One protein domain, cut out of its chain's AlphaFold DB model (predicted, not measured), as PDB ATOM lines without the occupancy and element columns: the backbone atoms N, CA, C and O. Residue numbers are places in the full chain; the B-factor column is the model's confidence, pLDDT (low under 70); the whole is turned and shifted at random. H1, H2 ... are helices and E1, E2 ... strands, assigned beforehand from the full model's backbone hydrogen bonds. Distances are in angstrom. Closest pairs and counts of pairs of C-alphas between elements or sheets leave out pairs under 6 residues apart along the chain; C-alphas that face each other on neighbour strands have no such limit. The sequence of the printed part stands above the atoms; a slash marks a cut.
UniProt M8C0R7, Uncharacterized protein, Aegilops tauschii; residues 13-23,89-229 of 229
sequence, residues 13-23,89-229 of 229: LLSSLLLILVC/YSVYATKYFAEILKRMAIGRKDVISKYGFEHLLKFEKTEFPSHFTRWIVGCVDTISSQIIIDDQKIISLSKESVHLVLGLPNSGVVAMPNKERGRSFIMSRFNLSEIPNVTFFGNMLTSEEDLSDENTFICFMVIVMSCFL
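Overview. This is residues 13 to 23 and 89 to 229 of the 229 residues of an uncharacterized protein of Aegilops tauschii (UniProt M8C0R7). A cluster of helices, with H9 in its middle and H2, H3 and H8 packed on it, makes one end of an elongated body, and the small hairpin of strands E1 and E2 makes the other end. H1 and H6 lie between these ends, H5 is near the hairpin's strand E1, and residues 172 to 182, of which 179 to 182 belong to H7, stick out. The printed part has 152 residues, with nine named helices and two named strands in the order H1 H2 H3 H4 H5 E1 E2 H6 H7 H8 H9; the sheet E1 - E2 is antiparallel and the class is mostly helix. The whole is compact, with a radius of gyration of the C-alphas of 16.9 A, and spans 53 by 33 by 28 A.

Along the chain. E1 is residues 146 to 149, 9.6 A long, and E2 residues 153 to 156, 9.8 A. H5 is residues 130 to 138 and H6 residues 159 to 166. H1, residues 13 to 23, begins at C-alpha 13 (41.265, -47.770, 41.876) and is 15.1 A long. H2 is residues 91 to 103, 18.8 A; H3 residues 106 to 114; H4 residues 118 to 121; H7 residues 179 to 189, 15.3 A; H8 residues 198 to 206. H9, residues 213 to 228, is 22.5 A long and ends at C-alpha 228 (46.879, -57.037, 39.057).

Arrangement. E1 and E2 form a hairpin, with N 147 and O 155 at 2.9 A and N 153 and O 149 at 3.1 A, within hydrogen-bond range. Residues 140 to 141 pair antiparallel with residues 146 to 147 of E1. H5 and E1 are near each other. H1 touches H6, opposite ways at a steep tilt of 39 degrees, closest at the C-alphas of Ser 15 and Leu 166, 5.6 A. H9 only just touches H1, with residue 228 alone and 3 pairs of C-alphas within 8 A; the closest are those of Ile 20 and Phe 228, 6.5 A. H9 is the hub, touching four helices. H8 and H9 form a helical hairpin at a steep tilt of 44 degrees, closest at the C-alphas of Phe 201 and Cys 219, 5.1 A. H2 touches H9 with residues 93 to 97 alone, opposite ways at a shallow tilt of 24 degrees; the C-alphas of Ala 93 and Cys 227 are closest, 4.8 A. H3 is about perpendicular to H9, at 83 degrees, and touches its residues 213 to 220 alone, closest at the C-alphas of Val 111 and Asp 213, 5.9 A. H4 touches H3, closest at the C-alphas of Ile 112 and Glu 118, 6.1 A. H7 and H9 are near each other. H4 is too short for an O i to N i+4 pair; in the other helices every such pair is within hydrogen-bond range.

Size, cuts and confidence. The two C-alphas farthest apart, those of Gln 152 and Glu 209, are 53.6 A apart. Residues 24 to 88 are not printed, and C-alphas 23 and 89 are 16.5 A apart across the cut. The link H6 to H7 is long, with 12 residues. The mean pLDDT of the printed part is 75.8; 52 residues are under 70, among them residues 13 to 23 and 158 to 179.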
ATOM      1  N   LEU A  13      41.992 -46.553  41.523       45.56
ATOM      2  CA  LEU A  13      41.265 -47.770  41.876       45.56
ATOM      3  C   LEU A  13      40.422 -48.322  40.738       45.56
ATOM      4  O   LEU A  13      40.483 -49.518  40.463       45.56
ATOM      5  N   LEU A  14      39.650 -47.453  40.078       44.50
ATOM      6  CA  LEU A  14      38.978 -47.805  38.839       44.50
ATOM      7  C   LEU A  14      40.007 -48.217  37.803       44.50
ATOM      8  O   LEU A  14      39.667 -49.050  36.995       44.50
ATOM      9  N   SER A  15      41.241 -47.710  37.836       46.56
ATOM     10  CA  SER A  15      42.269 -48.067  36.868       46.56
ATOM     11  C   SER A  15      42.743 -49.508  37.040       46.56
ATOM     12  O   SER A  15      42.785 -50.261  36.075       46.56
ATOM     13  N   SER A  16      43.008 -49.923  38.282       47.94
ATOM     14  CA  SER A  16      43.395 -51.295  38.614       47.94
ATOM     15  C   SER A  16      42.218 -52.259  38.468       47.94
ATOM     16  O   SER A  16      42.401 -53.373  37.992       47.94
ATOM     17  N   LEU A  17      41.002 -51.825  38.813       48.97
ATOM     18  CA  LEU A  17      39.788 -52.615  38.631       48.97
ATOM     19  C   LEU A  17      39.374 -52.701  37.153       48.97
ATOM     20  O   LEU A  17      38.999 -53.771  36.709       48.97
ATOM     21  N   LEU A  18      39.505 -51.633  36.358       47.25
ATOM     22  CA  LEU A  18      39.358 -51.676  34.898       47.25
ATOM     23  C   LEU A  18      40.435 -52.559  34.298       47.25
ATOM     24  O   LEU A  18      40.122 -53.262  33.359       47.25
ATOM     25  N   LEU A  19      41.676 -52.554  34.791       45.97
ATOM     26  CA  LEU A  19      42.699 -53.467  34.279       45.97
ATOM     27  C   LEU A  19      42.277 -54.923  34.523       45.97
ATOM     28  O   LEU A  19      42.333 -55.727  33.597       45.97
ATOM     29  N   ILE A  20      41.757 -55.225  35.721       47.78
ATOM     30  CA  ILE A  20      41.156 -56.523  36.074       47.78
ATOM     31  C   ILE A  20      39.979 -56.862  35.151       47.78
ATOM     32  O   ILE A  20      39.878 -57.987  34.676       47.78
ATOM     33  N   LEU A  21      39.099 -55.905  34.861       39.62
ATOM     34  CA  LEU A  21      37.867 -56.126  34.095       39.62
ATOM     35  C   LEU A  21      38.078 -56.161  32.580       39.62
ATOM     36  O   LEU A  21      37.493 -56.998  31.909       39.62
ATOM     37  N   VAL A  22      38.957 -55.315  32.049       41.84
ATOM     38  CA  VAL A  22      39.419 -55.338  30.652       41.84
ATOM     39  C   VAL A  22      40.146 -56.653  30.373       41.84
ATOM     40  O   VAL A  22      40.052 -57.194  29.274       41.84
ATOM     41  N   CYS A  23      40.818 -57.224  31.375       36.03
ATOM     42  CA  CYS A  23      41.407 -58.553  31.254       36.03
ATOM     43  C   CYS A  23      40.405 -59.692  31.512       36.03
ATOM     44  O   CYS A  23      40.563 -60.764  30.934       36.03
ATOM     45  N   TYR A  89      45.069 -62.314  48.167       41.59
ATOM     46  CA  TYR A  89      45.631 -62.061  46.835       41.59
ATOM     47  C   TYR A  89      45.947 -60.591  46.486       41.59
ATOM     48  O   TYR A  89      46.683 -60.379  45.535       41.59
ATOM     49  N   SER A  90      45.538 -59.565  47.255       51.50
ATOM     50  CA  SER A  90      45.808 -58.160  46.848       51.50
ATOM     51  C   SER A  90      46.944 -57.438  47.594       51.50
ATOM     52  O   SER A  90      47.597 -56.556  47.035       51.50
ATOM     53  N   VAL A  91      47.242 -57.790  48.851       48.53
ATOM     54  CA  VAL A  91      48.191 -57.003  49.671       48.53
ATOM     55  C   VAL A  91      49.653 -57.372  49.397       48.53
ATOM     56  O   VAL A  91      50.534 -56.519  49.492       48.53
ATOM     57  N   TYR A  92      49.939 -58.635  49.068       53.22
ATOM     58  CA  TYR A  92      51.309 -59.082  48.791       53.22
ATOM     59  C   TYR A  92      51.797 -58.606  47.414       53.22
ATOM     60  O   TYR A  92      52.887 -58.049  47.308       53.22
ATOM     61  N   ALA A  93      50.954 -58.734  46.387       70.44
ATOM     62  CA  ALA A  93      51.254 -58.295  45.025       70.44
ATOM     63  C   ALA A  93      51.508 -56.778  44.931       70.44
ATOM     64  O   ALA A  93      52.480 -56.341  44.319       70.44
ATOM     65  N   THR A  94      50.703 -55.966  45.625       73.50
ATOM     66  CA  THR A  94      50.875 -54.500  45.650       73.50
ATOM     67  C   THR A  94      52.148 -54.056  46.371       73.50
ATOM     68  O   THR A  94      52.800 -53.109  45.934       73.50
ATOM     69  N   LYS A  95      52.543 -54.749  47.452       81.12
ATOM     70  CA  LYS A  95      53.831 -54.511  48.127       81.12
ATOM     71  C   LYS A  95      55.001 -54.821  47.201       81.12
ATOM     72  O   LYS A  95      55.896 -53.993  47.070       81.12
ATOM     73  N   TYR A  96      54.959 -55.977  46.544       85.62
ATOM     74  CA  TYR A  96      55.993 -56.392  45.606       85.62
ATOM     75  C   TYR A  96      56.148 -55.391  44.452       85.62
ATOM     76  O   TYR A  96      57.255 -54.925  44.187       85.62
ATOM     77  N   PHE A  97      55.044 -54.974  43.826       86.56
ATOM     78  CA  PHE A  97      55.090 -53.996  42.740       86.56
ATOM     79  C   PHE A  97      55.693 -52.653  43.184       86.56
ATOM     80  O   PHE A  97      56.583 -52.122  42.516       86.56
ATOM     81  N   ALA A  98      55.286 -52.137  44.349       87.12
ATOM     82  CA  ALA A  98      55.847 -50.906  44.905       87.12
ATOM     83  C   ALA A  98      57.360 -51.017  45.185       87.12
ATOM     84  O   ALA A  98      58.111 -50.068  44.940       87.12
ATOM     85  N   GLU A  99      57.835 -52.169  45.668       91.94
ATOM     86  CA  GLU A  99      59.268 -52.408  45.867       91.94
ATOM     87  C   GLU A  99      60.049 -52.425  44.550       91.94
ATOM     88  O   GLU A  99      61.123 -51.820  44.481       91.94
ATOM     89  N   ILE A 100      59.507 -53.057  43.505       93.19
ATOM     90  CA  ILE A 100      60.112 -53.049  42.166       93.19
ATOM     91  C   ILE A 100      60.220 -51.618  41.640       93.19
ATOM     92  O   ILE A 100      61.306 -51.204  41.236       93.19
ATOM     93  N   LEU A 101      59.150 -50.820  41.719       92.31
ATOM     94  CA  LEU A 101      59.184 -49.416  41.291       92.31
ATOM     95  C   LEU A 101      60.216 -48.589  42.063       92.31
ATOM     96  O   LEU A 101      60.869 -47.716  41.486       92.31
ATOM     97  N   LYS A 102      60.399 -48.857  43.359       93.06
ATOM     98  CA  LYS A 102      61.395 -48.162  44.183       93.06
ATOM     99  C   LYS A 102      62.831 -48.510  43.782       93.06
ATOM    100  O   LYS A 102      63.683 -47.627  43.799       93.06
ATOM    101  N   ARG A 103      63.100 -49.776  43.452       94.38
ATOM    102  CA  ARG A 103      64.446 -50.291  43.139       94.38
ATOM    103  C   ARG A 103      64.829 -50.169  41.663       94.38
ATOM    104  O   ARG A 103      66.006 -50.259  41.340       94.38
ATOM    105  N   MET A 104      63.859 -49.984  40.775       93.75
ATOM    106  CA  MET A 104      64.099 -49.860  39.341       93.75
ATOM    107  C   MET A 104      64.920 -48.605  39.017       93.75
ATOM    108  O   MET A 104      64.583 -47.498  39.451       93.75
ATOM    109  N   ALA A 105      65.971 -48.784  38.213       92.56
ATOM    110  CA  ALA A 105      66.824 -47.702  37.735       92.56
ATOM    111  C   ALA A 105      66.039 -46.665  36.913       92.56
ATOM    112  O   ALA A 105      65.088 -47.004  36.205       92.56
ATOM    113  N   ILE A 106      66.472 -45.402  36.972       92.44
ATOM    114  CA  ILE A 106      65.810 -44.273  36.291       92.44
ATOM    115  C   ILE A 106      65.708 -44.519  34.779       92.44
ATOM    116  O   ILE A 106      64.620 -44.401  34.232       92.44
ATOM    117  N   GLY A 107      66.776 -44.999  34.132       93.62
ATOM    118  CA  GLY A 107      66.747 -45.283  32.692       93.62
ATOM    119  C   GLY A 107      65.679 -46.309  32.282       93.62
ATOM    120  O   GLY A 107      65.036 -46.151  31.251       93.62
ATOM    121  N   ARG A 108      65.398 -47.320  33.119       93.69
ATOM    122  CA  ARG A 108      64.318 -48.287  32.851       93.69
ATOM    123  C   ARG A 108      62.936 -47.649  32.989       93.69
ATOM    124  O   ARG A 108      62.039 -47.970  32.217       93.69
ATOM    125  N   LYS A 109      62.767 -46.718  33.932       94.56
ATOM    126  CA  LYS A 109      61.533 -45.929  34.072       94.56
ATOM    127  C   LYS A 109      61.301 -45.046  32.849       94.56
ATOM    128  O   LYS A 109      60.175 -44.987  32.364       94.56
ATOM    129  N   ASP A 110      62.357 -44.445  32.308       95.12
ATOM    130  CA  ASP A 110      62.274 -43.624  31.095       95.12
ATOM    131  C   ASP A 110      61.791 -44.441  29.890       95.12
ATOM    132  O   ASP A 110      60.940 -43.974  29.129       95.12
ATOM    133  N   VAL A 111      62.252 -45.693  29.757       94.06
ATOM    134  CA  VAL A 111      61.727 -46.635  28.757       94.06
ATOM    135  C   VAL A 111      60.221 -46.824  28.948       94.06
ATOM    136  O   VAL A 111      59.459 -46.596  28.012       94.06
ATOM    137  N   ILE A 112      59.753 -47.177  30.147       89.75
ATOM    138  CA  ILE A 112      58.315 -47.391  30.396       89.75
ATOM    139  C   ILE A 112      57.481 -46.143  30.062       89.75
ATOM    140  O   ILE A 112      56.420 -46.256  29.440       89.75
ATOM    141  N   SER A 113      57.977 -44.954  30.403       89.44
ATOM    142  CA  SER A 113      57.336 -43.686  30.045       89.44
ATOM    143  C   SER A 113      57.279 -43.474  28.530       89.44
ATOM    144  O   SER A 113      56.225 -43.114  28.007       89.44
ATOM    145  N   LYS A 114      58.364 -43.770  27.803       90.75
ATOM    146  CA  LYS A 114      58.436 -43.679  26.333       90.75
ATOM    147  C   LYS A 114      57.446 -44.613  25.632       90.75
ATOM    148  O   LYS A 114      56.918 -44.255  24.584       90.75
ATOM    149  N   TYR A 115      57.156 -45.776  26.217       82.12
ATOM    150  CA  TYR A 115      56.114 -46.688  25.729       82.12
ATOM    151  C   TYR A 115      54.682 -46.228  26.076       82.12
ATOM    152  O   TYR A 115      53.722 -46.872  25.658       82.12
ATOM    153  N   GLY A 116      54.511 -45.125  26.813       80.31
ATOM    154  CA  GLY A 116      53.206 -44.557  27.169       80.31
ATOM    155  C   GLY A 116      52.619 -45.072  28.486       80.31
ATOM    156  O   GLY A 116      51.441 -44.855  28.754       80.31
ATOM    157  N   PHE A 117      53.417 -45.736  29.328       80.19
ATOM    158  CA  PHE A 117      52.956 -46.361  30.576       80.19
ATOM    159  C   PHE A 117      53.477 -45.654  31.838       80.19
ATOM    160  O   PHE A 117      53.520 -46.245  32.917       80.19
ATOM    161  N   GLU A 118      53.824 -44.367  31.729       82.94
ATOM    162  CA  GLU A 118      54.302 -43.538  32.849       82.94
ATOM    163  C   GLU A 118      53.340 -43.554  34.050       82.94
ATOM    164  O   GLU A 118      53.768 -43.545  35.203       82.94
ATOM    165  N   HIS A 119      52.030 -43.627  33.804       78.31
ATOM    166  CA  HIS A 119      51.010 -43.659  34.855       78.31
ATOM    167  C   HIS A 119      51.184 -44.842  35.820       78.31
ATOM    168  O   HIS A 119      50.970 -44.685  37.020       78.31
ATOM    169  N   LEU A 120      51.651 -45.996  35.331       80.50
ATOM    170  CA  LEU A 120      51.904 -47.177  36.163       80.50
ATOM    171  C   LEU A 120      53.138 -47.011  37.061       80.50
ATOM    172  O   LEU A 120      53.236 -47.668  38.095       80.50
ATOM    173  N   LEU A 121      54.063 -46.114  36.707       84.94
ATOM    174  CA  LEU A 121      55.234 -45.789  37.529       84.94
ATOM    175  C   LEU A 121      54.880 -44.916  38.735       84.94
ATOM    176  O   LEU A 121      55.631 -44.881  39.707       84.94
ATOM    177  N   LYS A 122      53.739 -44.220  38.674       81.94
ATOM    178  CA  LYS A 122      53.202 -43.371  39.748       81.94
ATOM    179  C   LYS A 122      52.335 -44.162  40.729       81.94
ATOM    180  O   LYS A 122      51.583 -43.570  41.498       81.94
ATOM    181  N   PHE A 123      52.403 -45.493  40.686       79.94
ATOM    182  CA  PHE A 123      51.651 -46.338  41.598       79.94
ATOM    183  C   PHE A 123      52.089 -46.095  43.042       79.94
ATOM    184  O   PHE A 123      53.241 -46.317  43.419       79.94
ATOM    185  N   GLU A 124      51.123 -45.702  43.862       68.75
ATOM    186  CA  GLU A 124      51.260 -45.621  45.305       68.75
ATOM    187  C   GLU A 124      50.386 -46.691  45.945       68.75
ATOM    188  O   GLU A 124      49.231 -46.901  45.567       68.75
ATOM    189  N   LYS A 125      50.939 -47.388  46.940       66.94
ATOM    190  CA  LYS A 125      50.180 -48.392  47.678       66.94
ATOM    191  C   LYS A 125      49.056 -47.698  48.450       66.94
ATOM    192  O   LYS A 125      49.300 -47.013  49.439       66.94
ATOM    193  N   THR A 126      47.825 -47.975  48.052       61.56
ATOM    194  CA  THR A 126      46.609 -47.535  48.739       61.56
ATOM    195  C   THR A 126      45.928 -48.709  49.432       61.56
ATOM    196  O   THR A 126      45.664 -49.737  48.808       61.56
ATOM    197  N   GLU A 127      45.633 -48.567  50.723       59.59
ATOM    198  CA  GLU A 127      44.874 -49.564  51.479       59.59
ATOM    199  C   GLU A 127      43.386 -49.221  51.428       59.59
ATOM    200  O   GLU A 127      42.970 -48.153  51.874       59.59
ATOM    201  N   PHE A 128      42.583 -50.132  50.876       57.09
ATOM    202  CA  PHE A 128      41.131 -49.999  50.846       57.09
ATOM    203  C   PHE A 128      40.479 -50.971  51.820       57.09
ATOM    204  O   PHE A 128      40.941 -52.110  51.941       57.09
ATOM    205  N   PRO A 129      39.381 -50.568  52.489       63.03
ATOM    206  CA  PRO A 129      38.578 -51.500  53.258       63.03
ATOM    207  C   PRO A 129      38.137 -52.658  52.360       63.03
ATOM    208  O   PRO A 129      37.519 -52.442  51.318       63.03
ATOM    209  N   SER A 130      38.422 -53.890  52.772       64.12
ATOM    210  CA  SER A 130      38.110 -55.097  51.994       64.12
ATOM    211  C   SER A 130      36.631 -55.180  51.598       64.12
ATOM    212  O   SER A 130      36.302 -55.594  50.487       64.12
ATOM    213  N   HIS A 131      35.736 -54.715  52.475       69.44
ATOM    214  CA  HIS A 131      34.305 -54.614  52.199       69.44
ATOM    215  C   HIS A 131      33.979 -53.683  51.032       69.44
ATOM    216  O   HIS A 131      33.107 -54.010  50.232       69.44
ATOM    217  N   PHE A 132      34.683 -52.557  50.913       70.12
ATOM    218  CA  PHE A 132      34.479 -51.616  49.818       70.12
ATOM    219  C   PHE A 132      34.943 -52.216  48.489       70.12
ATOM    220  O   PHE A 132      34.185 -52.207  47.522       70.12
ATOM    221  N   THR A 133      36.133 -52.825  48.456       66.12
ATOM    222  CA  THR A 133      36.635 -53.519  47.260       66.12
ATOM    223  C   THR A 133      35.677 -54.622  46.820       66.12
ATOM    224  O   THR A 133      35.320 -54.703  45.648       66.12
ATOM    225  N   ARG A 134      35.200 -55.444  47.763       67.94
ATOM    226  CA  ARG A 134      34.237 -56.513  47.476       67.94
ATOM    227  C   ARG A 134      32.901 -55.973  46.964       67.94
ATOM    228  O   ARG A 134      32.316 -56.582  46.074       67.94
ATOM    229  N   TRP A 135      32.422 -54.864  47.523       79.31
ATOM    230  CA  TRP A 135      31.195 -54.210  47.072       79.31
ATOM    231  C   TRP A 135      31.330 -53.710  45.631       79.31
ATOM    232  O   TRP A 135      30.508 -54.076  44.799       79.31
ATOM    233  N   ILE A 136      32.409 -52.986  45.319       70.94
ATOM    234  CA  ILE A 136      32.686 -52.481  43.969       70.94
ATOM    235  C   ILE A 136      32.782 -53.618  42.945       70.94
ATOM    236  O   ILE A 136      32.191 -53.513  41.876       70.94
ATOM    237  N   VAL A 137      33.473 -54.717  43.267       68.81
ATOM    238  CA  VAL A 137      33.547 -55.896  42.381       68.81
ATOM    239  C   VAL A 137      32.153 -56.462  42.097       68.81
ATOM    240  O   VAL A 137      31.870 -56.861  40.974       68.81
ATOM    241  N   GLY A 138      31.263 -56.458  43.093       73.88
ATOM    242  CA  GLY A 138      29.877 -56.902  42.931       73.88
ATOM    243  C   GLY A 138      29.008 -55.986  42.065       73.88
ATOM    244  O   GLY A 138      27.944 -56.418  41.634       73.88
ATOM    245  N   CYS A 139      29.442 -54.752  41.802       78.38
ATOM    246  CA  CYS A 139      28.757 -53.823  40.905       78.38
ATOM    247  C   CYS A 139      29.105 -54.052  39.432       78.38
ATOM    248  O   CYS A 139      28.498 -53.421  38.574       78.38
ATOM    249  N   VAL A 140      30.096 -54.885  39.108       74.19
ATOM    250  CA  VAL A 140      30.564 -55.006  37.728       74.19
ATOM    251  C   VAL A 140      29.845 -56.128  36.993       74.19
ATOM    252  O   VAL A 140      29.904 -57.285  37.400       74.19
ATOM    253  N   ASP A 141      29.240 -55.782  35.864       72.75
ATOM    254  CA  ASP A 141      28.776 -56.729  34.862       72.75
ATOM    255  C   ASP A 141      29.814 -56.837  33.738       72.75
ATOM    256  O   ASP A 141      29.998 -55.926  32.925       72.75
ATOM    257  N   THR A 142      30.507 -57.973  33.704       65.38
ATOM    258  CA  THR A 142      31.536 -58.268  32.704       65.38
ATOM    259  C   THR A 142      30.952 -58.539  31.324       65.38
ATOM    260  O   THR A 142      31.637 -58.314  30.339       65.38
ATOM    261  N   ILE A 143      29.701 -59.005  31.227       69.00
ATOM    262  CA  ILE A 143      29.086 -59.351  29.938       69.00
ATOM    263  C   ILE A 143      28.689 -58.087  29.183       69.00
ATOM    264  O   ILE A 143      28.909 -57.979  27.979       69.00
ATOM    265  N   SER A 144      28.103 -57.121  29.888       72.19
ATOM    266  CA  SER A 144      27.717 -55.843  29.288       72.19
ATOM    267  C   SER A 144      28.831 -54.797  29.317       72.19
ATOM    268  O   SER A 144      28.654 -53.724  28.738       72.19
ATOM    269  N   SER A 145      29.968 -55.095  29.959       71.44
ATOM    270  CA  SER A 145      31.041 -54.131  30.212       71.44
ATOM    271  C   SER A 145      30.500 -52.880  30.919       71.44
ATOM    272  O   SER A 145      30.635 -51.754  30.440       71.44
ATOM    273  N   GLN A 146      29.826 -53.060  32.058       74.50
ATOM    274  CA  GLN A 146      29.204 -51.968  32.818       74.50
ATOM    275  C   GLN A 146      29.467 -52.085  34.315       74.50
ATOM    276  O   GLN A 146      29.552 -53.175  34.871       74.50
ATOM    277  N   ILE A 147      29.537 -50.940  34.990       77.25
ATOM    278  CA  ILE A 147      29.452 -50.860  36.449       77.25
ATOM    279  C   ILE A 147      28.053 -50.363  36.801       77.25
ATOM    280  O   ILE A 147      27.677 -49.249  36.431       77.25
ATOM    281  N   ILE A 148      27.295 -51.185  37.516       80.88
ATOM    282  CA  ILE A 148      25.911 -50.954  37.915       80.88
ATOM    283  C   ILE A 148      25.881 -50.715  39.425       80.88
ATOM    284  O   ILE A 148      26.144 -51.607  40.231       80.88
ATOM    285  N   ILE A 149      25.563 -49.482  39.814       82.19
ATOM    286  CA  ILE A 149      25.441 -49.071  41.214       82.19
ATOM    287  C   ILE A 149      23.958 -48.843  41.514       82.19
ATOM    288  O   ILE A 149      23.323 -47.971  40.909       82.19
ATOM    289  N   ASP A 150      23.428 -49.632  42.451       80.12
ATOM    290  CA  ASP A 150      22.042 -49.578  42.946       80.12
ATOM    291  C   ASP A 150      20.974 -49.580  41.831       80.12
ATOM    292  O   ASP A 150      19.947 -48.913  41.949       80.12
ATOM    293  N   ASP A 151      21.237 -50.285  40.722       73.50
ATOM    294  CA  ASP A 151      20.363 -50.426  39.541       73.50
ATOM    295  C   ASP A 151      19.917 -49.100  38.878       73.50
ATOM    296  O   ASP A 151      19.027 -49.083  38.028       73.50
ATOM    297  N   GLN A 152      20.537 -47.973  39.244       76.62
ATOM    298  CA  GLN A 152      20.159 -46.625  38.787       76.62
ATOM    299  C   GLN A 152      21.317 -45.867  38.144       76.62
ATOM    300  O   GLN A 152      21.099 -45.000  37.296       76.62
ATOM    301  N   LYS A 153      22.557 -46.163  38.546       82.12
ATOM    302  CA  LYS A 153      23.757 -45.534  37.992       82.12
ATOM    303  C   LYS A 153      24.537 -46.572  37.207       82.12
ATOM    304  O   LYS A 153      25.050 -47.524  37.784       82.12
ATOM    305  N   ILE A 154      24.626 -46.351  35.901       79.69
ATOM    306  CA  ILE A 154      25.355 -47.211  34.972       79.69
ATOM    307  C   ILE A 154      26.566 -46.436  34.466       79.69
ATOM    308  O   ILE A 154      26.432 -45.322  33.959       79.69
ATOM    309  N   ILE A 155      27.747 -47.027  34.609       78.06
ATOM    310  CA  ILE A 155      28.994 -46.523  34.034       78.06
ATOM    311  C   ILE A 155      29.434 -47.532  32.979       78.06
ATOM    312  O   ILE A 155      29.838 -48.643  33.314       78.06
ATOM    313  N   SER A 156      29.334 -47.158  31.705       72.31
ATOM    314  CA  SER A 156      29.778 -48.010  30.601       72.31
ATOM    315  C   SER A 156      31.302 -48.057  30.524       72.31
ATOM    316  O   SER A 156      31.966 -47.020  30.522       72.31
ATOM    317  N   LEU A 157      31.840 -49.266  30.414       70.25
ATOM    318  CA  LEU A 157      33.246 -49.540  30.163       70.25
ATOM    319  C   LEU A 157      33.435 -49.668  28.650       70.25
ATOM    320  O   LEU A 157      33.091 -50.665  28.030       70.25
ATOM    321  N   SER A 158      33.954 -48.607  28.049       69.12
ATOM    322  CA  SER A 158      34.360 -48.542  26.644       69.12
ATOM    323  C   SER A 158      35.876 -48.415  26.534       69.12
ATOM    324  O   SER A 158      36.553 -47.982  27.473       69.12
ATOM    325  N   LYS A 159      36.411 -48.719  25.353       67.88
ATOM    326  CA  LYS A 159      37.827 -48.508  25.038       67.88
ATOM    327  C   LYS A 159      38.242 -47.048  25.268       67.88
ATOM    328  O   LYS A 159      39.310 -46.787  25.818       67.88
ATOM    329  N   GLU A 160      37.369 -46.102  24.934       69.31
ATOM    330  CA  GLU A 160      37.554 -44.667  25.147       69.31
ATOM    331  C   GLU A 160      37.588 -44.319  26.634       69.31
ATOM    332  O   GLU A 160      38.488 -43.603  27.070       69.31
ATOM    333  N   SER A 161      36.652 -44.842  27.434       69.56
ATOM    334  CA  SER A 161      36.673 -44.600  28.882       69.56
ATOM    335  C   SER A 161      37.910 -45.211  29.532       69.56
ATOM    336  O   SER A 161      38.504 -44.588  30.401       69.56
ATOM    337  N   VAL A 162      38.352 -46.385  29.075       68.06
ATOM    338  CA  VAL A 162      39.581 -47.029  29.549       68.06
ATOM    339  C   VAL A 162      40.800 -46.182  29.172       68.06
ATOM    340  O   VAL A 162      41.634 -45.903  30.024       68.06
ATOM    341  N   HIS A 163      40.886 -45.692  27.934       68.44
ATOM    342  CA  HIS A 163      41.948 -44.779  27.502       68.44
ATOM    343  C   HIS A 163      41.998 -43.501  28.349       68.44
ATOM    344  O   HIS A 163      43.060 -43.149  28.858       68.44
ATOM    345  N   LEU A 164      40.858 -42.826  28.530       66.94
ATOM    346  CA  LEU A 164      40.767 -41.585  29.303       66.94
ATOM    347  C   LEU A 164      41.095 -41.807  30.781       66.94
ATOM    348  O   LEU A 164      41.699 -40.938  31.408       66.94
ATOM    349  N   VAL A 165      40.696 -42.958  31.333       64.19
ATOM    350  CA  VAL A 165      40.901 -43.272  32.748       64.19
ATOM    351  C   VAL A 165      42.323 -43.727  33.043       64.19
ATOM    352  O   VAL A 165      42.949 -43.276  34.000       64.19
ATOM    353  N   LEU A 166      42.849 -44.622  32.216       61.72
ATOM    354  CA  LEU A 166      44.155 -45.234  32.432       61.72
ATOM    355  C   LEU A 166      45.305 -44.429  31.809       61.72
ATOM    356  O   LEU A 166      46.470 -44.699  32.099       61.72
ATOM    357  N   GLY A 167      45.001 -43.499  30.900       65.12
ATOM    358  CA  GLY A 167      46.000 -42.845  30.056       65.12
ATOM    359  C   GLY A 167      46.695 -43.804  29.079       65.12
ATOM    360  O   GLY A 167      47.760 -43.472  28.566       65.12
ATOM    361  N   LEU A 168      46.135 -45.001  28.841       67.44
ATOM    362  CA  LEU A 168      46.709 -46.014  27.945       67.44
ATOM    363  C   LEU A 168      46.412 -45.694  26.485       67.44
ATOM    364  O   LEU A 168      45.296 -45.281  26.210       67.44
ATOM    365  N   PRO A 169      47.306 -45.961  25.523       63.94
ATOM    366  CA  PRO A 169      47.041 -45.699  24.107       63.94
ATOM    367  C   PRO A 169      45.712 -46.310  23.613       63.94
ATOM    368  O   PRO A 169      45.497 -47.514  23.734       63.94
ATOM    369  N   ASN A 170      44.837 -45.512  22.980       66.31
ATOM    370  CA  ASN A 170      43.588 -45.994  22.354       66.31
ATOM    371  C   ASN A 170      43.838 -46.709  21.002       66.31
ATOM    372  O   ASN A 170      43.001 -46.731  20.100       66.31
ATOM    373  N   SER A 171      45.014 -47.290  20.806       61.06
ATOM    374  CA  SER A 171      45.442 -47.903  19.549       61.06
ATOM    375  C   SER A 171      45.988 -49.295  19.824       61.06
ATOM    376  O   SER A 171      46.799 -49.467  20.726       61.06
ATOM    377  N   GLY A 172      45.562 -50.282  19.043       61.56
ATOM    378  CA  GLY A 172      46.013 -51.658  19.200       61.56
ATOM    379  C   GLY A 172      45.123 -52.632  18.442       61.56
ATOM    380  O   GLY A 172      43.968 -52.330  18.144       61.56
ATOM    381  N   VAL A 173      45.684 -53.794  18.124       53.62
ATOM    382  CA  VAL A 173      44.930 -54.942  17.619       53.62
ATOM    383  C   VAL A 173      44.469 -55.741  18.831       53.62
ATOM    384  O   VAL A 173      45.238 -55.897  19.780       53.62
ATOM    385  N   VAL A 174      43.231 -56.240  18.808       54.69
ATOM    386  CA  VAL A 174      42.767 -57.203  19.812       54.69
ATOM    387  C   VAL A 174      43.716 -58.399  19.762       54.69
ATOM    388  O   VAL A 174      43.788 -59.116  18.765       54.69
ATOM    389  N   ALA A 175      44.510 -58.574  20.812       51.62
ATOM    390  CA  ALA A 175      45.290 -59.772  20.998       51.62
ATOM    391  C   ALA A 175      44.306 -60.928  21.186       51.62
ATOM    392  O   ALA A 175      43.473 -60.929  22.081       51.62
ATOM    393  N   MET A 176      44.381 -61.932  20.323       47.69
ATOM    394  CA  MET A 176      43.683 -63.177  20.610       47.69
ATOM    395  C   MET A 176      44.429 -63.862  21.762       47.69
ATOM    396  O   MET A 176      45.642 -64.078  21.630       47.69
ATOM    397  N   PRO A 177      43.762 -64.186  22.883       57.62
ATOM    398  CA  PRO A 177      44.409 -64.849  24.004       57.62
ATOM    399  C   PRO A 177      44.878 -66.235  23.551       57.62
ATOM    400  O   PRO A 177      44.089 -67.151  23.350       57.62
ATOM    401  N   ASN A 178      46.185 -66.383  23.350       69.94
ATOM    402  CA  ASN A 178      46.816 -67.662  23.055       69.94
ATOM    403  C   ASN A 178      47.942 -67.878  24.065       69.94
ATOM    404  O   ASN A 178      49.037 -67.314  23.948       69.94
ATOM    405  N   LYS A 179      47.626 -68.664  25.094       69.44
ATOM    406  CA  LYS A 179      48.498 -68.905  26.244       69.44
ATOM    407  C   LYS A 179      49.801 -69.579  25.819       69.44
ATOM    408  O   LYS A 179      50.870 -69.204  26.294       69.44
ATOM    409  N   GLU A 180      49.725 -70.533  24.902       79.88
ATOM    410  CA  GLU A 180      50.856 -71.311  24.397       79.88
ATOM    411  C   GLU A 180      51.811 -70.421  23.601       79.88
ATOM    412  O   GLU A 180      53.031 -70.489  23.780       79.88
ATOM    413  N   ARG A 181      51.264 -69.529  22.771       75.38
ATOM    414  CA  ARG A 181      52.030 -68.557  21.985       75.38
ATOM    415  C   ARG A 181      52.688 -67.513  22.880       75.38
ATOM    416  O   ARG A 181      53.867 -67.232  22.690       75.38
ATOM    417  N   GLY A 182      51.969 -66.987  23.873       76.19
ATOM    418  CA  GLY A 182      52.529 -66.059  24.861       76.19
ATOM    419  C   GLY A 182      53.655 -66.699  25.678       76.19
ATOM    420  O   GLY A 182      54.745 -66.137  25.785       76.19
ATOM    421  N   ARG A 183      53.439 -67.926  26.169       79.56
ATOM    422  CA  ARG A 183      54.465 -68.727  26.853       79.56
ATOM    423  C   ARG A 183      55.702 -68.930  25.980       79.56
ATOM    424  O   ARG A 183      56.812 -68.660  26.429       79.56
ATOM    425  N   SER A 184      55.514 -69.388  24.744       81.56
ATOM    426  CA  SER A 184      56.616 -69.671  23.814       81.56
ATOM    427  C   SER A 184      57.386 -68.406  23.436       81.56
ATOM    428  O   SER A 184      58.609 -68.439  23.299       81.56
ATOM    429  N   PHE A 185      56.691 -67.272  23.326       84.62
ATOM    430  CA  PHE A 185      57.313 -65.970  23.108       84.62
ATOM    431  C   PHE A 185      58.237 -65.594  24.271       84.62
ATOM    432  O   PHE A 185      59.409 -65.325  24.039       84.62
ATOM    433  N   ILE A 186      57.757 -65.651  25.518       83.94
ATOM    434  CA  ILE A 186      58.581 -65.330  26.695       83.94
ATOM    435  C   ILE A 186      59.764 -66.301  26.820       83.94
ATOM    436  O   ILE A 186      60.898 -65.864  27.005       83.94
ATOM    437  N   MET A 187      59.532 -67.606  26.658       85.25
ATOM    438  CA  MET A 187      60.597 -68.610  26.742       85.25
ATOM    439  C   MET A 187      61.692 -68.393  25.694       85.25
ATOM    440  O   MET A 187      62.870 -68.380  26.037       85.25
ATOM    441  N   SER A 188      61.321 -68.175  24.429       88.31
ATOM    442  CA  SER A 188      62.303 -67.937  23.363       88.31
ATOM    443  C   SER A 188      63.024 -66.598  23.523       88.31
ATOM    444  O   SER A 188      64.229 -66.524  23.306       88.31
ATOM    445  N   ARG A 189      62.321 -65.547  23.963       87.81
ATOM    446  CA  ARG A 189      62.890 -64.204  24.130       87.81
ATOM    447  C   ARG A 189      63.958 -64.137  25.221       87.81
ATOM    448  O   ARG A 189      64.941 -63.420  25.055       87.81
ATOM    449  N   PHE A 190      63.765 -64.871  26.315       87.81
ATOM    450  CA  PHE A 190      64.684 -64.890  27.456       87.81
ATOM    451  C   PHE A 190      65.559 -66.154  27.511       87.81
ATOM    452  O   PHE A 190      66.271 -66.351  28.491       87.81
ATOM    453  N   ASN A 191      65.533 -66.991  26.464       90.31
ATOM    454  CA  ASN A 191      66.269 -68.259  26.375       90.31
ATOM    455  C   ASN A 191      66.031 -69.188  27.581       90.31
ATOM    456  O   ASN A 191      66.969 -69.738  28.158       90.31
ATOM    457  N   LEU A 192      64.767 -69.346  27.976       88.69
ATOM    458  CA  LEU A 192      64.364 -70.119  29.152       88.69
ATOM    459  C   LEU A 192      63.818 -71.494  28.759       88.69
ATOM    460  O   LEU A 192      63.069 -71.626  27.791       88.69
ATOM    461  N   SER A 193      64.148 -72.512  29.554       86.38
ATOM    462  CA  SER A 193      63.603 -73.871  29.430       86.38
ATOM    463  C   SER A 193      62.209 -74.015  30.048       86.38
ATOM    464  O   SER A 193      61.421 -74.858  29.621       86.38
ATOM    465  N   GLU A 194      61.875 -73.169  31.022       87.06
ATOM    466  CA  GLU A 194      60.589 -73.151  31.719       87.06
ATOM    467  C   GLU A 194      60.115 -71.720  32.006       87.06
ATOM    468  O   GLU A 194      60.894 -70.769  31.937       87.06
ATOM    469  N   ILE A 195      58.817 -71.552  32.297       80.50
ATOM    470  CA  ILE A 195      58.281 -70.241  32.687       80.50
ATOM    471  C   ILE A 195      58.819 -69.906  34.081       80.50
ATOM    472  O   ILE A 195      58.531 -70.648  35.023       80.50
ATOM    473  N   PRO A 196      59.538 -68.787  34.246       83.94
ATOM    474  CA  PRO A 196      60.089 -68.418  35.533       83.94
ATOM    475  C   PRO A 196      59.013 -67.769  36.416       83.94
ATOM    476  O   PRO A 196      57.976 -67.294  35.949       83.94
ATOM    477  N   ASN A 197      59.283 -67.707  37.718       87.31
ATOM    478  CA  ASN A 197      58.450 -66.962  38.658       87.31
ATOM    479  C   ASN A 197      58.479 -65.451  38.341       87.31
ATOM    480  O   ASN A 197      59.495 -64.944  37.873       87.31
ATOM    481  N   VAL A 198      57.416 -64.704  38.669       85.56
ATOM    482  CA  VAL A 198      57.366 -63.234  38.500       85.56
ATOM    483  C   VAL A 198      58.585 -62.512  39.105       85.56
ATOM    484  O   VAL A 198      59.079 -61.537  38.540       85.56
ATOM    485  N   THR A 199      59.133 -63.045  40.201       89.69
ATOM    486  CA  THR A 199      60.348 -62.541  40.864       89.69
ATOM    487  C   THR A 199      61.575 -62.500  39.956       89.69
ATOM    488  O   THR A 199      62.379 -61.581  40.089       89.69
ATOM    489  N   PHE A 200      61.693 -63.419  38.995       91.88
ATOM    490  CA  PHE A 200      62.753 -63.405  37.985       91.88
ATOM    491  C   PHE A 200      62.739 -62.106  37.173       91.88
ATOM    492  O   PHE A 200      63.762 -61.432  37.059       91.88
ATOM    493  N   PHE A 201      61.565 -61.709  36.674       91.25
ATOM    494  CA  PHE A 201      61.414 -60.481  35.894       91.25
ATOM    495  C   PHE A 201      61.658 -59.237  36.752       91.25
ATOM    496  O   PHE A 201      62.271 -58.278  36.287       91.25
ATOM    497  N   GLY A 202      61.249 -59.254  38.026       92.94
ATOM    498  CA  GLY A 202      61.553 -58.159  38.949       92.94
ATOM    499  C   GLY A 202      63.042 -58.009  39.244       92.94
ATOM    500  O   GLY A 202      63.549 -56.888  39.277       92.94
ATOM    501  N   ASN A 203      63.765 -59.121  39.390       94.06
ATOM    502  CA  ASN A 203      65.219 -59.095  39.548       94.06
ATOM    503  C   ASN A 203      65.886 -58.515  38.296       94.06
ATOM    504  O   ASN A 203      66.753 -57.657  38.411       94.06
ATOM    505  N   MET A 204      65.418 -58.888  37.106       93.06
ATOM    506  CA  MET A 204      65.920 -58.345  35.842       93.06
ATOM    507  C   MET A 204      65.655 -56.834  35.689       93.06
ATOM    508  O   MET A 204      66.476 -56.115  35.133       93.06
ATOM    509  N   LEU A 205      64.545 -56.317  36.231       93.75
ATOM    510  CA  LEU A 205      64.254 -54.876  36.263       93.75
ATOM    511  C   LEU A 205      64.992 -54.099  37.357       93.75
ATOM    512  O   LEU A 205      64.985 -52.863  37.334       93.75
ATOM    513  N   THR A 206      65.630 -54.782  38.303       94.69
ATOM    514  CA  THR A 206      66.343 -54.156  39.428       94.69
ATOM    515  C   THR A 206      67.844 -54.449  39.438       94.69
ATOM    516  O   THR A 206      68.563 -53.825  40.212       94.69
ATOM    517  N   SER A 207      68.332 -55.329  38.559       92.31
ATOM    518  CA  SER A 207      69.757 -55.619  38.368       92.31
ATOM    519  C   SER A 207      70.499 -54.457  37.705       92.31
ATOM    520  O   SER A 207      69.883 -53.601  37.072       92.31
ATOM    521  N   GLU A 208      71.826 -54.446  37.793       86.44
ATOM    522  CA  GLU A 208      72.677 -53.482  37.075       86.44
ATOM    523  C   GLU A 208      72.963 -53.901  35.622       86.44
ATOM    524  O   GLU A 208      73.564 -53.144  34.870       86.44
ATOM    525  N   GLU A 209      72.526 -55.096  35.214       88.44
ATOM    526  CA  GLU A 209      72.753 -55.616  33.865       88.44
ATOM    527  C   GLU A 209      71.953 -54.842  32.812       88.44
ATOM    528  O   GLU A 209      70.767 -54.541  32.991       88.44
ATOM    529  N   ASP A 210      72.594 -54.565  31.677       86.25
ATOM    530  CA  ASP A 210      71.943 -53.900  30.557       86.25
ATOM    531  C   ASP A 210      70.797 -54.753  30.008       86.25
ATOM    532  O   ASP A 210      70.937 -55.937  29.696       86.25
ATOM    533  N   LEU A 211      69.639 -54.114  29.861       91.31
ATOM    534  CA  LEU A 211      68.426 -54.729  29.351       91.31
ATOM    535  C   LEU A 211      67.881 -53.851  28.230       91.31
ATOM    536  O   LEU A 211      67.730 -52.646  28.411       91.31
ATOM    537  N   SER A 212      67.574 -54.442  27.072       93.81
ATOM    538  CA  SER A 212      67.024 -53.674  25.949       93.81
ATOM    539  C   SER A 212      65.691 -53.012  26.314       93.81
ATOM    540  O   SER A 212      64.960 -53.518  27.171       93.81
ATOM    541  N   ASP A 213      65.345 -51.913  25.636       93.50
ATOM    542  CA  ASP A 213      64.070 -51.202  25.818       93.50
ATOM    543  C   ASP A 213      62.871 -52.168  25.755       93.50
ATOM    544  O   ASP A 213      62.015 -52.189  26.639       93.50
ATOM    545  N   GLU A 214      62.855 -53.042  24.746       89.44
ATOM    546  CA  GLU A 214      61.797 -54.038  24.554       89.44
ATOM    547  C   GLU A 214      61.733 -55.053  25.702       89.44
ATOM    548  O   GLU A 214      60.649 -55.370  26.189       89.44
ATOM    549  N   ASN A 215      62.878 -55.562  26.164       90.62
ATOM    550  CA  ASN A 215      62.910 -56.532  27.259       90.62
ATOM    551  C   ASN A 215      62.527 -55.879  28.590       90.62
ATOM    552  O   ASN A 215      61.795 -56.481  29.372       90.62
ATOM    553  N   THR A 216      62.947 -54.633  28.817       94.00
ATOM    554  CA  THR A 216      62.521 -53.814  29.960       94.00
ATOM    555  C   THR A 216      61.008 -53.669  29.977       94.00
ATOM    556  O   THR A 216      60.367 -53.945  30.992       94.00
ATOM    557  N   PHE A 217      60.425 -53.307  28.837       88.81
ATOM    558  CA  PHE A 217      58.983 -53.177  28.700       88.81
ATOM    559  C   PHE A 217      58.248 -54.503  28.949       88.81
ATOM    560  O   PHE A 217      57.290 -54.538  29.721       88.81
ATOM    561  N   ILE A 218      58.718 -55.607  28.362       87.12
ATOM    562  CA  ILE A 218      58.118 -56.937  28.547       87.12
ATOM    563  C   ILE A 218      58.179 -57.369  30.017       87.12
ATOM    564  O   ILE A 218      57.153 -57.762  30.571       87.12
ATOM    565  N   CYS A 219      59.341 -57.267  30.670       91.44
ATOM    566  CA  CYS A 219      59.492 -57.614  32.086       91.44
ATOM    567  C   CYS A 219      58.544 -56.792  32.962       91.44
ATOM    568  O   CYS A 219      57.890 -57.338  33.851       91.44
ATOM    569  N   PHE A 220      58.434 -55.490  32.691       89.06
ATOM    570  CA  PHE A 220      57.525 -54.613  33.415       89.06
ATOM    571  C   PHE A 220      56.067 -55.038  33.244       89.06
ATOM    572  O   PHE A 220      55.357 -55.190  34.237       89.06
ATOM    573  N   MET A 221      55.637 -55.310  32.010       85.31
ATOM    574  CA  MET A 221      54.272 -55.754  31.737       85.31
ATOM    575  C   MET A 221      53.959 -57.096  32.389       85.31
ATOM    576  O   MET A 221      52.906 -57.231  32.999       85.31
ATOM    577  N   VAL A 222      54.869 -58.071  32.352       83.31
ATOM    578  CA  VAL A 222      54.653 -59.364  33.026       83.31
ATOM    579  C   VAL A 222      54.429 -59.178  34.530       83.31
ATOM    580  O   VAL A 222      53.545 -59.823  35.096       83.31
ATOM    581  N   ILE A 223      55.175 -58.277  35.177       86.00
ATOM    582  CA  ILE A 223      54.992 -57.968  36.601       86.00
ATOM    583  C   ILE A 223      53.651 -57.282  36.848       86.00
ATOM    584  O   ILE A 223      52.931 -57.707  37.748       86.00
ATOM    585  N   VAL A 224      53.309 -56.251  36.066       81.62
ATOM    586  CA  VAL A 224      52.024 -55.538  36.177       81.62
ATOM    587  C   VAL A 224      50.876 -56.537  36.055       81.62
ATOM    588  O   VAL A 224      50.052 -56.642  36.959       81.62
ATOM    589  N   MET A 225      50.874 -57.345  34.997       76.25
ATOM    590  CA  MET A 225      49.837 -58.348  34.766       76.25
ATOM    591  C   MET A 225      49.781 -59.355  35.920       76.25
ATOM    592  O   MET A 225      48.710 -59.604  36.442       76.25
ATOM    593  N   SER A 226      50.917 -59.857  36.410       75.62
ATOM    594  CA  SER A 226      50.935 -60.820  37.526       75.62
ATOM    595  C   SER A 226      50.501 -60.231  38.875       75.62
ATOM    596  O   SER A 226      50.127 -60.975  39.778       75.62
ATOM    597  N   CYS A 227      50.635 -58.916  39.067       74.50
ATOM    598  CA  CYS A 227      50.264 -58.261  40.323       74.50
ATOM    599  C   CYS A 227      48.798 -57.833  40.358       74.50
ATOM    600  O   CYS A 227      48.248 -57.646  41.446       74.50
ATOM    601  N   PHE A 228      48.202 -57.625  39.186       68.75
ATOM    602  CA  PHE A 228      46.879 -57.037  39.057       68.75
ATOM    603  C   PHE A 228      45.863 -57.949  38.363       68.75
ATOM    604  O   PHE A 228      44.701 -57.577  38.385       68.75
ATOM    605  N   LEU A 229      46.240 -59.107  37.805       58.19
ATOM    606  CA  LEU A 229      45.350 -60.081  37.144       58.19
ATOM    607  C   LEU A 229      45.467 -61.474  37.757       58.19
ATOM    608  O   LEU A 229      44.422 -62.155  37.822       58.19
TER     609      LEU A 229